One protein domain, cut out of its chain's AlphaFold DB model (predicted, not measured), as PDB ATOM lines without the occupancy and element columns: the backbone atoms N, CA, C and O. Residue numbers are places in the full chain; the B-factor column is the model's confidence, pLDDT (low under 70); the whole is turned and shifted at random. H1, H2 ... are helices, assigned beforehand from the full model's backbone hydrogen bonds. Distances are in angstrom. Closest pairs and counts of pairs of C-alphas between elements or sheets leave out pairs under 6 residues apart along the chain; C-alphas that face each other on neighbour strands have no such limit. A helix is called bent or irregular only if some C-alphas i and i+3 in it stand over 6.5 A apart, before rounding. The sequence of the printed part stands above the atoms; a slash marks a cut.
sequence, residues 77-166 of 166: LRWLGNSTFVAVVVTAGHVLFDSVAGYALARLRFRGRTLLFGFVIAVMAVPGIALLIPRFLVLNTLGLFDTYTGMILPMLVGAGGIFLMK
ATOM      1  N   LEU A  77      71.822  48.559  77.164       83.81
ATOM      2  CA  LEU A  77      72.068  49.609  78.164       83.81
ATOM      3  C   LEU A  77      71.462  50.958  77.751       83.81
ATOM      4  O   LEU A  77      70.980  51.703  78.603       83.81
ATOM      5  N   ARG A  78      71.442  51.271  76.450       85.44
ATOM      6  CA  ARG A  78      70.835  52.506  75.938       85.44
ATOM      7  C   ARG A  78      69.314  52.451  76.029       85.44
ATOM      8  O   ARG A  78      68.701  53.433  76.431       85.44
ATOM      9  N   TRP A  79      68.695  51.323  75.688       87.12
ATOM     10  CA  TRP A  79      67.246  51.142  75.835       87.12
ATOM     11  C   TRP A  79      66.813  51.171  77.299       87.12
ATOM     12  O   TRP A  79      65.825  51.828  77.637       87.12
ATOM     13  N   LEU A  80      67.589  50.532  78.177       89.38
ATOM     14  CA  LEU A  80      67.374  50.571  79.617       89.38
ATOM     15  C   LEU A  80      67.505  52.003  80.150       89.38
ATOM     16  O   LEU A  80      66.625  52.468  80.868       89.38
ATOM     17  N   GLY A  81      68.545  52.737  79.748       90.88
ATOM     18  CA  GLY A  81      68.726  54.138  80.126       90.88
ATOM     19  C   GLY A  81      67.594  55.040  79.624       90.88
ATOM     20  O   GLY A  81      67.046  55.819  80.396       90.88
ATOM     21  N   ASN A  82      67.185  54.887  78.361       91.38
ATOM     22  CA  ASN A  82      66.090  55.650  77.757       91.38
ATOM     23  C   ASN A  82      64.758  55.428  78.483       91.38
ATOM     24  O   ASN A  82      64.081  56.387  78.844       91.38
ATOM     25  N   SER A  83      64.385  54.168  78.700       91.50
ATOM     26  CA  SER A  83      63.141  53.813  79.393       91.50
ATOM     27  C   SER A  83      63.162  54.247  80.858       91.50
ATOM     28  O   SER A  83      62.183  54.821  81.324       91.50
ATOM     29  N   THR A  84      64.290  54.071  81.555       94.38
ATOM     30  CA  THR A  84      64.469  54.547  82.936       94.38
ATOM     31  C   THR A  84      64.330  56.065  83.019       94.38
ATOM     32  O   THR A  84      63.595  56.568  83.863       94.38
ATOM     33  N   PHE A  85      64.988  56.801  82.120       94.00
ATOM     34  CA  PHE A  85      64.902  58.258  82.066       94.00
ATOM     35  C   PHE A  85      63.460  58.726  81.844       94.00
ATOM     36  O   PHE A  85      62.951  59.541  82.612       94.00
ATOM     37  N   VAL A  86      62.779  58.170  80.837       93.19
ATOM     38  CA  VAL A  86      61.382  58.513  80.543       93.19
ATOM     39  C   VAL A  86      60.479  58.170  81.725       93.19
ATOM     40  O   VAL A  86      59.679  59.011  82.123       93.19
ATOM     41  N   ALA A  87      60.626  56.986  82.324       93.56
ATOM     42  CA  ALA A  87      59.827  56.571  83.472       93.56
ATOM     43  C   ALA A  87      59.993  57.531  84.657       93.56
ATOM     44  O   ALA A  87      58.999  58.000  85.200       93.56
ATOM     45  N   VAL A  88      61.229  57.890  85.017       95.00
ATOM     46  CA  VAL A  88      61.496  58.820  86.125       95.00
ATOM     47  C   VAL A  88      60.886  60.194  85.857       95.00
ATOM     48  O   VAL A  88      60.210  60.739  86.729       95.00
ATOM     49  N   VAL A  89      61.082  60.747  84.656       95.06
ATOM     50  CA  VAL A  89      60.555  62.074  84.299       95.06
ATOM     51  C   VAL A  89      59.027  62.077  84.285       95.06
ATOM     52  O   VAL A  89      58.413  62.975  84.863       95.06
ATOM     53  N   VAL A  90      58.407  61.064  83.671       94.06
ATOM     54  CA  VAL A  90      56.947  60.923  83.626       94.06
ATOM     55  C   VAL A  90      56.392  60.764  85.032       94.06
ATOM     56  O   VAL A  90      55.505  61.520  85.401       94.06
ATOM     57  N   THR A  91      56.915  59.841  85.841       93.88
ATOM     58  CA  THR A  91      56.414  59.609  87.201       93.88
ATOM     59  C   THR A  91      56.566  60.848  88.079       93.88
ATOM     60  O   THR A  91      55.614  61.214  88.765       93.88
ATOM     61  N   ALA A  92      57.717  61.528  88.041       94.81
ATOM     62  CA  ALA A  92      57.926  62.745  88.820       94.81
ATOM     63  C   ALA A  92      56.945  63.852  88.409       94.81
ATOM     64  O   ALA A  92      56.286  64.438  89.265       94.81
ATOM     65  N   GLY A  93      56.800  64.106  87.105       94.12
ATOM     66  CA  GLY A  93      55.856  65.100  86.601       94.12
ATOM     67  C   GLY A  93      54.407  64.752  86.939       94.12
ATOM     68  O   GLY A  93      53.682  65.593  87.461       94.12
ATOM     69  N   HIS A  94      54.018  63.497  86.731       94.06
ATOM     70  CA  HIS A  94      52.674  62.991  86.999       94.06
ATOM     71  C   HIS A  94      52.288  63.158  88.466       94.06
ATOM     72  O   HIS A  94      51.251  63.743  88.765       94.06
ATOM     73  N   VAL A  95      53.169  62.772  89.394       93.00
ATOM     74  CA  VAL A  95      52.940  62.989  90.827       93.00
ATOM     75  C   VAL A  95      52.837  64.478  91.144       93.00
ATOM     76  O   VAL A  95      51.931  64.866  91.875       93.00
ATOM     77  N   LEU A  96      53.718  65.328  90.608       94.75
ATOM     78  CA  LEU A  96      53.685  66.767  90.884       94.75
ATOM     79  C   LEU A  96      52.369  67.413  90.422       94.75
ATOM     80  O   LEU A  96      51.723  68.103  91.213       94.75
ATOM     81  N   PHE A  97      51.952  67.180  89.177       93.56
ATOM     82  CA  PHE A  97      50.728  67.772  88.635       93.56
ATOM     83  C   PHE A  97      49.475  67.223  89.313       93.56
ATOM     84  O   PHE A  97      48.599  68.008  89.689       93.56
ATOM     85  N   ASP A  98      49.413  65.913  89.546       92.50
ATOM     86  CA  ASP A  98      48.261  65.293  90.194       92.50
ATOM     87  C   ASP A  98      48.133  65.734  91.654       92.50
ATOM     88  O   ASP A  98      47.026  66.023  92.110       92.50
ATOM     89  N   SER A  99      49.259  65.897  92.361       93.06
ATOM     90  CA  SER A  99      49.289  66.417  93.737       93.06
ATOM     91  C   SER A  99      48.754  67.831  93.812       93.06
ATOM     92  O   SER A  99      47.921  68.134  94.665       93.06
ATOM     93  N   VAL A 100      49.208  68.708  92.915       93.25
ATOM     94  CA  VAL A 100      48.777  70.108  92.896       93.25
ATOM     95  C   VAL A 100      47.296  70.211  92.525       93.25
ATOM     96  O   VAL A 100      46.548  70.932  93.190       93.25
ATOM     97  N   ALA A 101      46.845  69.465  91.516       91.81
ATOM     98  CA  ALA A 101      45.449  69.461  91.090       91.81
ATOM     99  C   ALA A 101      44.519  68.842  92.151       91.81
ATOM    100  O   ALA A 101      43.495  69.438  92.498       91.81
ATOM    101  N   GLY A 102      44.892  67.694  92.720       91.44
ATOM    102  CA  GLY A 102      44.163  67.031  93.801       91.44
ATOM    103  C   GLY A 102      44.069  67.915  95.043       91.44
ATOM    104  O   GLY A 102      42.971  68.155  95.551       91.44
ATOM    105  N   TYR A 103      45.187  68.512  95.469       92.56
ATOM    106  CA  TYR A 103      45.216  69.467  96.580       92.56
ATOM    107  C   TYR A 103      44.317  70.678  96.315       92.56
ATOM    108  O   TYR A 103      43.548  71.082  97.194       92.56
ATOM    109  N   ALA A 104      44.354  71.231  95.098       91.06
ATOM    110  CA  ALA A 104      43.505  72.351  94.719       91.06
ATOM    111  C   ALA A 104      42.016  72.003  94.825       91.06
ATOM    112  O   ALA A 104      41.255  72.752  95.438       91.06
ATOM    113  N   LEU A 105      41.587  70.851  94.305       89.44
ATOM    114  CA  LEU A 105      40.184  70.443  94.396       89.44
ATOM    115  C   LEU A 105      39.777  70.010  95.820       89.44
ATOM    116  O   LEU A 105      38.597  70.121  96.174       89.44
ATOM    117  N   ALA A 106      40.694  69.482  96.638       88.44
ATOM    118  CA  ALA A 106      40.415  68.990  97.991       88.44
ATOM    119  C   ALA A 106      40.390  70.096  99.055       88.44
ATOM    120  O   ALA A 106      39.476  70.136  99.884       88.44
ATOM    121  N   ARG A 107      41.382  70.994  99.043       86.31
ATOM    122  CA  ARG A 107      41.604  71.984 100.107       86.31
ATOM    123  C   ARG A 107      41.153  73.395  99.737       86.31
ATOM    124  O   ARG A 107      40.610  74.077 100.607       86.31
ATOM    125  N   LEU A 108      41.312  73.840  98.486       88.12
ATOM    126  CA  LEU A 108      40.874  75.184  98.098       88.12
ATOM    127  C   LEU A 108      39.351  75.243  97.872       88.12
ATOM    128  O   LEU A 108      38.726  74.362  97.279       88.12
ATOM    129  N   ARG A 109      38.722  76.321  98.355       82.50
ATOM    130  CA  ARG A 109      37.287  76.595  98.177       82.50
ATOM    131  C   ARG A 109      37.094  77.671  97.109       82.50
ATOM    132  O   ARG A 109      37.002  78.849  97.430       82.50
ATOM    133  N   PHE A 110      37.015  77.260  95.845       88.62
ATOM    134  CA  PHE A 110      36.738  78.150  94.711       88.62
ATOM    135  C   PHE A 110      35.402  77.809  94.028       88.62
ATOM    136  O   PHE A 110      34.909  76.675  94.094       88.62
ATOM    137  N   ARG A 111      34.788  78.807  93.379       83.88
ATOM    138  CA  ARG A 111      33.545  78.646  92.603       83.88
ATOM    139  C   ARG A 111      33.870  77.832  91.341       83.88
ATOM    140  O   ARG A 111      34.664  78.281  90.529       83.88
ATOM    141  N   GLY A 112      33.303  76.626  91.213       88.44
ATOM    142  CA  GLY A 112      33.532  75.714  90.073       88.44
ATOM    143  C   GLY A 112      34.171  74.357  90.409       88.44
ATOM    144  O   GLY A 112      34.218  73.481  89.550       88.44
ATOM    145  N   ARG A 113      34.597  74.122  91.660       86.81
ATOM    146  CA  ARG A 113      35.259  72.863  92.074       86.81
ATOM    147  C   ARG A 113      34.456  71.585  91.787       86.81
ATOM    148  O   ARG A 113      35.040  70.563  91.447       86.81
ATOM    149  N   THR A 114      33.127  71.637  91.910       88.06
ATOM    150  CA  THR A 114      32.246  70.483  91.659       88.06
ATOM    151  C   THR A 114      32.200  70.134  90.175       88.06
ATOM    152  O   THR A 114      32.183  68.960  89.824       88.06
ATOM    153  N   LEU A 115      32.236  71.148  89.305       92.94
ATOM    154  CA  LEU A 115      32.237  70.962  87.857       92.94
ATOM    155  C   LEU A 115      33.568  70.364  87.387       92.94
ATOM    156  O   LEU A 115      33.561  69.395  86.636       92.94
ATOM    157  N   LEU A 116      34.699  70.868  87.895       92.19
ATOM    158  CA  LEU A 116      36.016  70.286  87.606       92.19
ATOM    159  C   LEU A 116      36.132  68.843  88.105       92.19
ATOM    160  O   LEU A 116      36.655  67.994  87.392       92.19
ATOM    161  N   PHE A 117      35.612  68.535  89.295       89.69
ATOM    162  CA  PHE A 117      35.609  67.161  89.797       89.69
ATOM    163  C   PHE A 117      34.751  66.228  88.928       89.69
ATOM    164  O   PHE A 117      35.191  65.134  88.584       89.69
ATOM    165  N   GLY A 118      33.566  66.681  88.505       92.75
ATOM    166  CA  GLY A 118      32.732  65.943  87.555       92.75
ATOM    167  C   GLY A 118      33.427  65.716  86.209       92.75
ATOM    168  O   GLY A 118      33.322  64.631  85.644       92.75
ATOM    169  N   PHE A 119      34.200  66.695  85.730       92.94
ATOM    170  CA  PHE A 119      35.002  66.558  84.514       92.94
ATOM    171  C   PHE A 119      36.095  65.489  84.652       92.94
ATOM    172  O   PHE A 119      36.243  64.662  83.758       92.94
ATOM    173  N   VAL A 120      36.813  65.442  85.780       91.69
ATOM    174  CA  VAL A 120      37.823  64.396  86.049       91.69
ATOM    175  C   VAL A 120      37.195  62.999  85.983       91.69
ATOM    176  O   VAL A 120      37.726  62.120  85.306       91.69
ATOM    177  N   ILE A 121      36.029  62.811  86.608       92.25
ATOM    178  CA  ILE A 121      35.288  61.541  86.551       92.25
ATOM    179  C   ILE A 121      34.858  61.215  85.114       92.25
ATOM    180  O   ILE A 121      35.025  60.082  84.665       92.25
ATOM    181  N   ALA A 122      34.351  62.202  84.367       93.69
ATOM    182  CA  ALA A 122      33.948  62.015  82.975       93.69
ATOM    183  C   ALA A 122      35.121  61.579  82.081       93.69
ATOM    184  O   ALA A 122      34.951  60.714  81.226       93.69
ATOM    185  N   VAL A 123      36.322  62.121  82.306       90.50
ATOM    186  CA  VAL A 123      37.534  61.708  81.583       90.50
ATOM    187  C   VAL A 123      37.930  60.271  81.933       90.50
ATOM    188  O   VAL A 123      38.302  59.523  81.034       90.50
ATOM    189  N   MET A 124      37.813  59.850  83.198       90.12
ATOM    190  CA  MET A 124      38.093  58.459  83.592       90.12
ATOM    191  C   MET A 124      37.090  57.450  83.025       90.12
ATOM    192  O   MET A 124      37.442  56.288  82.839       90.12
ATOM    193  N   ALA A 125      35.860  57.879  82.729       92.25
ATOM    194  CA  ALA A 125      34.874  57.033  82.063       92.25
ATOM    195  C   ALA A 125      35.270  56.701  80.612       92.25
ATOM    196  O   ALA A 125      34.800  55.706  80.059       92.25
ATOM    197  N   VAL A 126      36.141  57.510  79.992       90.62
ATOM    198  CA  VAL A 126      36.652  57.246  78.645       90.62
ATOM    199  C   VAL A 126      37.743  56.168  78.713       90.62
ATOM    200  O   VAL A 126      38.772  56.369  79.364       90.62
ATOM    201  N   PRO A 127      37.584  55.034  78.008       88.81
ATOM    202  CA  PRO A 127      38.593  53.984  78.003       88.81
ATOM    203  C   PRO A 127      39.874  54.477  77.320       88.81
ATOM    204  O   PRO A 127      39.846  55.008  76.209       88.81
ATOM    205  N   GLY A 128      41.024  54.256  77.961       85.12
ATOM    206  CA  GLY A 128      42.310  54.804  77.512       85.12
ATOM    207  C   GLY A 128      42.717  54.414  76.084       85.12
ATOM    208  O   GLY A 128      43.411  55.187  75.424       85.12
ATOM    209  N   ILE A 129      42.247  53.264  75.587       89.69
ATOM    210  CA  ILE A 129      42.505  52.787  74.220       89.69
ATOM    211  C   ILE A 129      41.818  53.648  73.149       89.69
ATOM    212  O   ILE A 129      42.391  53.865  72.085       89.69
ATOM    213  N   ALA A 130      40.642  54.218  73.441       92.12
ATOM    214  CA  ALA A 130      39.929  55.101  72.514       92.12
ATOM    215  C   ALA A 130      40.689  56.415  72.273       92.12
ATOM    216  O   ALA A 130      40.543  57.051  71.233       92.12
ATOM    217  N   LEU A 131      41.543  56.800  73.225       89.75
ATOM    218  CA  LEU A 131      42.359  58.002  73.143       89.75
ATOM    219  C   LEU A 131      43.670  57.793  72.369       89.75
ATOM    220  O   LEU A 131      44.390  58.763  72.152       89.75
ATOM    221  N   LEU A 132      44.000  56.573  71.932       89.94
ATOM    222  CA  LEU A 132      45.267  56.293  71.248       89.94
ATOM    223  C   LEU A 132      45.391  57.053  69.917       89.94
ATOM    224  O   LEU A 132      46.357  57.788  69.715       89.94
ATOM    225  N   ILE A 133      44.387  56.921  69.043       92.69
ATOM    226  CA  ILE A 133      44.335  57.604  67.740       92.69
ATOM    227  C   ILE A 133      44.380  59.132  67.904       92.69
ATOM    228  O   ILE A 133      45.247  59.762  67.297       92.69
ATOM    229  N   PRO A 134      43.513  59.767  68.722       89.75
ATOM    230  CA  PRO A 134      43.538  61.220  68.846       89.75
ATOM    231  C   PRO A 134      44.825  61.734  69.501       89.75
ATOM    232  O   PRO A 134      45.334  62.769  69.076       89.75
ATOM    233  N   ARG A 135      45.412  61.015  70.471       87.38
ATOM    234  CA  ARG A 135      46.721  61.385  71.040       87.38
ATOM    235  C   ARG A 135      47.813  61.381  69.974       87.38
ATOM    236  O   ARG A 135      48.589  62.327  69.907       87.38
ATOM    237  N   PHE A 136      47.841  60.360  69.121       88.06
ATOM    238  CA  PHE A 136      48.785  60.295  68.008       88.06
ATOM    239  C   PHE A 136      48.604  61.467  67.033       88.06
ATOM    240  O   PHE A 136      49.584  62.107  66.661       88.06
ATOM    241  N   LEU A 137      47.359  61.792  66.661       90.31
ATOM    242  CA  LEU A 137      47.074  62.905  65.751       90.31
ATOM    243  C   LEU A 137      47.566  64.245  66.308       90.31
ATOM    244  O   LEU A 137      48.183  65.005  65.568       90.31
ATOM    245  N   VAL A 138      47.355  64.510  67.602       90.19
ATOM    246  CA  VAL A 138      47.847  65.733  68.265       90.19
ATOM    247  C   VAL A 138      49.376  65.800  68.259       90.19
ATOM    248  O   VAL A 138      49.948  66.852  67.999       90.19
ATOM    249  N   LEU A 139      50.065  64.686  68.511       88.75
ATOM    250  CA  LEU A 139      51.532  64.660  68.465       88.75
ATOM    251  C   LEU A 139      52.071  64.876  67.047       88.75
ATOM    252  O   LEU A 139      53.076  65.567  66.869       88.75
ATOM    253  N   ASN A 140      51.386  64.320  66.046       87.50
ATOM    254  CA  ASN A 140      51.740  64.479  64.642       87.50
ATOM    255  C   ASN A 140      51.542  65.924  64.159       87.50
ATOM    256  O   ASN A 140      52.416  66.464  63.488       87.50
ATOM    257  N   THR A 141      50.436  66.582  64.527       88.69
ATOM    258  CA  THR A 141      50.192  67.985  64.141       88.69
ATOM    259  C   THR A 141      51.168  68.957  64.793       88.69
ATOM    260  O   THR A 141      51.485  69.985  64.202       88.69
ATOM    261  N   LEU A 142      51.670  68.633  65.985       86.38
ATOM    262  CA  LEU A 142      52.679  69.437  66.669       86.38
ATOM    263  C   LEU A 142      54.108  69.180  66.156       86.38
ATOM    264  O   LEU A 142      55.020  69.914  66.526       86.38
ATOM    265  N   GLY A 143      54.330  68.155  65.325       85.94
ATOM    266  CA  GLY A 143      55.666  67.778  64.853       85.94
ATOM    267  C   GLY A 143      56.556  67.156  65.937       85.94
ATOM    268  O   GLY A 143      57.763  67.053  65.750       85.94
ATOM    269  N   LEU A 144      55.981  66.718  67.063       85.19
ATOM    270  CA  LEU A 144      56.698  66.036  68.154       85.19
ATOM    271  C   LEU A 144      56.825  64.522  67.918       85.19
ATOM    272  O   LEU A 144      57.097  63.756  68.850       85.19
ATOM    273  N   PHE A 145      56.607  64.078  66.683       75.81
ATOM    274  CA  PHE A 145      56.702  62.676  66.319       75.81
ATOM    275  C   PHE A 145      58.135  62.158  66.521       75.81
ATOM    276  O   PHE A 145      59.092  62.854  66.201       75.81
ATOM    277  N   ASP A 146      58.266  60.956  67.089       81.75
ATOM    278  CA  ASP A 146      59.553  60.313  67.414       81.75
ATOM    279  C   ASP A 146      60.466  61.109  68.379       81.75
ATOM    280  O   ASP A 146      61.691  61.028  68.338       81.75
ATOM    281  N   THR A 147      59.875  61.896  69.289       87.06
ATOM    282  CA  THR A 147      60.629  62.639  70.315       87.06
ATOM    283  C   THR A 147      60.298  62.178  71.733       87.06
ATOM    284  O   THR A 147      59.159  61.820  72.041       87.06
ATOM    285  N   TYR A 148      61.276  62.270  72.645       83.44
ATOM    286  CA  TYR A 148      61.048  62.030  74.078       83.44
ATOM    287  C   TYR A 148      59.942  62.933  74.631       83.44
ATOM    288  O   TYR A 148      59.096  62.485  75.398       83.44
ATOM    289  N   THR A 149      59.901  64.193  74.195       83.25
ATOM    290  CA  THR A 149      58.869  65.149  74.602       83.25
ATOM    291  C   THR A 149      57.480  64.685  74.176       83.25
ATOM    292  O   THR A 149      56.565  64.724  74.993       83.25
ATOM    293  N   GLY A 150      57.322  64.187  72.945       85.00
ATOM    294  CA  GLY A 150      56.046  63.673  72.443       85.00
ATOM    295  C   GLY A 150      55.540  62.446  73.205       85.00
ATOM    296  O   GLY A 150      54.335  62.275  73.362       85.00
ATOM    297  N   MET A 151      56.448  61.629  73.742       84.56
ATOM    298  CA  MET A 151      56.093  60.494  74.597       84.56
ATOM    299  C   MET A 151      55.726  60.923  76.025       84.56
ATOM    300  O   MET A 151      54.770  60.401  76.598       84.56
ATOM    301  N   ILE A 152      56.465  61.877  76.599       88.12
ATOM    302  CA  ILE A 152      56.303  62.314  77.994       88.12
ATOM    303  C   ILE A 152      55.037  63.163  78.165       88.12
ATOM    304  O   ILE A 152      54.253  62.907  79.077       88.12
ATOM    305  N   LEU A 153      54.804  64.140  77.280       87.38
ATOM    306  CA  LEU A 153      53.721  65.127  77.399       87.38
ATOM    307  C   LEU A 153      52.332  64.527  77.702       87.38
ATOM    308  O   LEU A 153      51.693  64.978  78.653       87.38
ATOM    309  N   PRO A 154      51.840  63.521  76.948       86.44
ATOM    310  CA  PRO A 154      50.504  62.969  77.168       86.44
ATOM    311  C   PRO A 154      50.400  62.106  78.433       86.44
ATOM    312  O   PRO A 154      49.287  61.797  78.854       86.44
ATOM    313  N   MET A 155      51.528  61.697  79.021       86.12
ATOM    314  CA  MET A 155      51.577  60.882  80.239       86.12
ATOM    315  C   MET A 155      51.752  61.713  81.519       86.12
ATOM    316  O   MET A 155      51.668  61.152  82.607       86.12
ATOM    317  N   LEU A 156      51.989  63.028  81.412       87.38
ATOM    318  CA  LEU A 156      52.272  63.900  82.560       87.38
ATOM    319  C   LEU A 156      51.068  64.206  83.453       87.38
ATOM    320  O   LEU A 156      51.271  64.659  84.571       87.38
ATOM    321  N   VAL A 157      49.836  64.046  82.970       84.44
ATOM    322  CA  VAL A 157      48.634  64.378  83.746       84.44
ATOM    323  C   VAL A 157      47.613  63.266  83.593       84.44
ATOM    324  O   VAL A 157      47.192  62.950  82.475       84.44
ATOM    325  N   GLY A 158      47.188  62.695  84.718       84.81
ATOM    326  CA  GLY A 158      46.255  61.581  84.751       84.81
ATOM    327  C   GLY A 158      45.044  61.887  85.613       84.81
ATOM    328  O   GLY A 158      45.141  62.162  86.804       84.81
ATOM    329  N   ALA A 159      43.854  61.736  85.031       84.75
ATOM    330  CA  ALA A 159      42.604  61.900  85.773       84.75
ATOM    331  C   ALA A 159      42.511  60.947  86.987       84.75
ATOM    332  O   ALA A 159      41.935  61.307  88.012       84.75
ATOM    333  N   GLY A 160      43.132  59.763  86.899       86.44
ATOM    334  CA  GLY A 160      43.172  58.791  87.992       86.44
ATOM    335  C   GLY A 160      43.980  59.224  89.208       86.44
ATOM    336  O   GLY A 160      43.493  59.063  90.324       86.44
ATOM    337  N   GLY A 161      45.172  59.800  89.029       85.00
ATOM    338  CA  GLY A 161      45.968  60.252  90.172       85.00
ATOM    339  C   GLY A 161      45.353  61.475  90.852       85.00
ATOM    340  O   GLY A 161      45.285  61.516  92.080       85.00
ATOM    341  N   ILE A 162      44.767  62.399  90.077       88.94
ATOM    342  CA  ILE A 162      44.006  63.543  90.614       88.94
ATOM    343  C   ILE A 162      42.819  63.073  91.463       88.94
ATOM    344  O   ILE A 162      42.577  63.615  92.542       88.94
ATOM    345  N   PHE A 163      42.068  62.078  90.977       89.00
ATOM    346  CA  PHE A 163      40.929  61.519  91.704       89.00
ATOM    347  C   PHE A 163      41.360  60.853  93.016       89.00
ATOM    348  O   PHE A 163      40.720  61.078  94.038       89.00
ATOM    349  N   LEU A 164      42.454  60.084  93.009       87.31
ATOM    350  CA  LEU A 164      42.959  59.388  94.199       87.31
ATOM    351  C   LEU A 164      43.465  60.332  95.302       87.31
ATOM    352  O   LEU A 164      43.443  59.961  96.473       87.31
ATOM    353  N   MET A 165      43.941  61.529  94.954       87.00
ATOM    354  CA  MET A 165      44.506  62.486  95.917       87.00
ATOM    355  C   MET A 165      43.475  63.403  96.590       87.00
ATOM    356  O   MET A 165      43.838  64.154  97.500       87.00
ATOM    357  N   LYS A 166      42.214  63.381  96.145       74.75
ATOM    358  CA  LYS A 166      41.137  64.223  96.673       74.75
ATOM    359  C   LYS A 166      40.298  63.527  97.737       74.75
ATOM    360  O   LYS A 166      39.962  64.228  98.724       74.75
TER     361      LYS A 166
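AT A GLANCE: This is residues 77 to 166 of the 166 residues of the protein "ABC transporter sugar permease" of Streptomyces azureus (UniProt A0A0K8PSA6). One long helix, H1, makes one long side of a loose, elongated frame; the chain then folds back through H2 and H3, which make the opposite side. The short helices H4 and H5 fill part of the space between, H4 between H1 and H3, H5 between H1 and H2, and both pack on H1. Residues 126 to 134, of which 128 to 134 belong to H3, stick out from the rest. The printed part has 90 residues with five named helices, H1 to H5 in chain order, and no named strand, in the class all helix. It is loose, with a radius of gyration of the C-alphas of 15.3 A, and spans 46 by 26 by 21 A.

HOW THE PARTS SIT: H1, residues 77 to 107, is the hub, touching three other helices. H2, residues 113 to 125, forms a helical hairpin with H1. The two only just touch, with 3 pairs of C-alphas within 8 A, the closest those of Leu 105 and Arg 113, 6.0 A apart; H1 touches H2 with residue 105 alone, and H2 touches H1 with residues 113 to 117 alone. They run opposite ways at a steep tilt of 37 degrees, only just beyond shallow. H3, residues 128 to 141, touches no helix and is apart from H1. H4, residues 148 to 155, is close to H3 but not clearly touching; their closest C-alphas, those of Leu 139 and Gly 150, are 6.1 A apart. H4 touches residues 86 to 94 of H1, with the C-alphas of Val 90 and Ile 152 closest at 5.8 A, and runs the same way at a steep tilt of 35.2 degrees, only just beyond shallow. H5, residues 159 to 164, touches residues 94 to 102 of H1, the closest C-alphas being those of Asp 98 and Ile 162, 4.6 A apart, at a steep tilt of 63 degrees. H5 also touches H2, at a steep tilt of 65 degrees, opposite ways; their closest C-alphas, those of Val 120 and Ala 159, are 5.4 A apart. The packing is mostly crossed, with no touching pair at a shallow tilt. Every O i to N i+4 pair is within hydrogen-bond range in H1, H2 and H5, against 7 of 10 in H3 and 2 of 4 in H4.

IN THESE COORDINATES: H1 begins at C-alpha 77, (72.068, 49.609, 78.164), and is 43.7 A long. H2 measures 18.7 A and H3 20.4 A. H3 and H4 are irregular, but only just: C-alphas 130 and 133 are 7.0 A apart, and C-alphas 151 and 154 are 6.6 A apart. H4 is 11.4 A long; H5 is 8.8 A long and ends at C-alpha 164, (42.959, 59.388, 94.199).

THE WHOLE: The two C-alphas farthest apart, those of Leu 77 and Arg 111, are 50.4 A apart. The printed part has no cut and no long link; the links H1 to H2, H2 to H3 and H4 to H5 are tight. Mean pLDDT of the printed part is 89.1, and no printed residue is under 70.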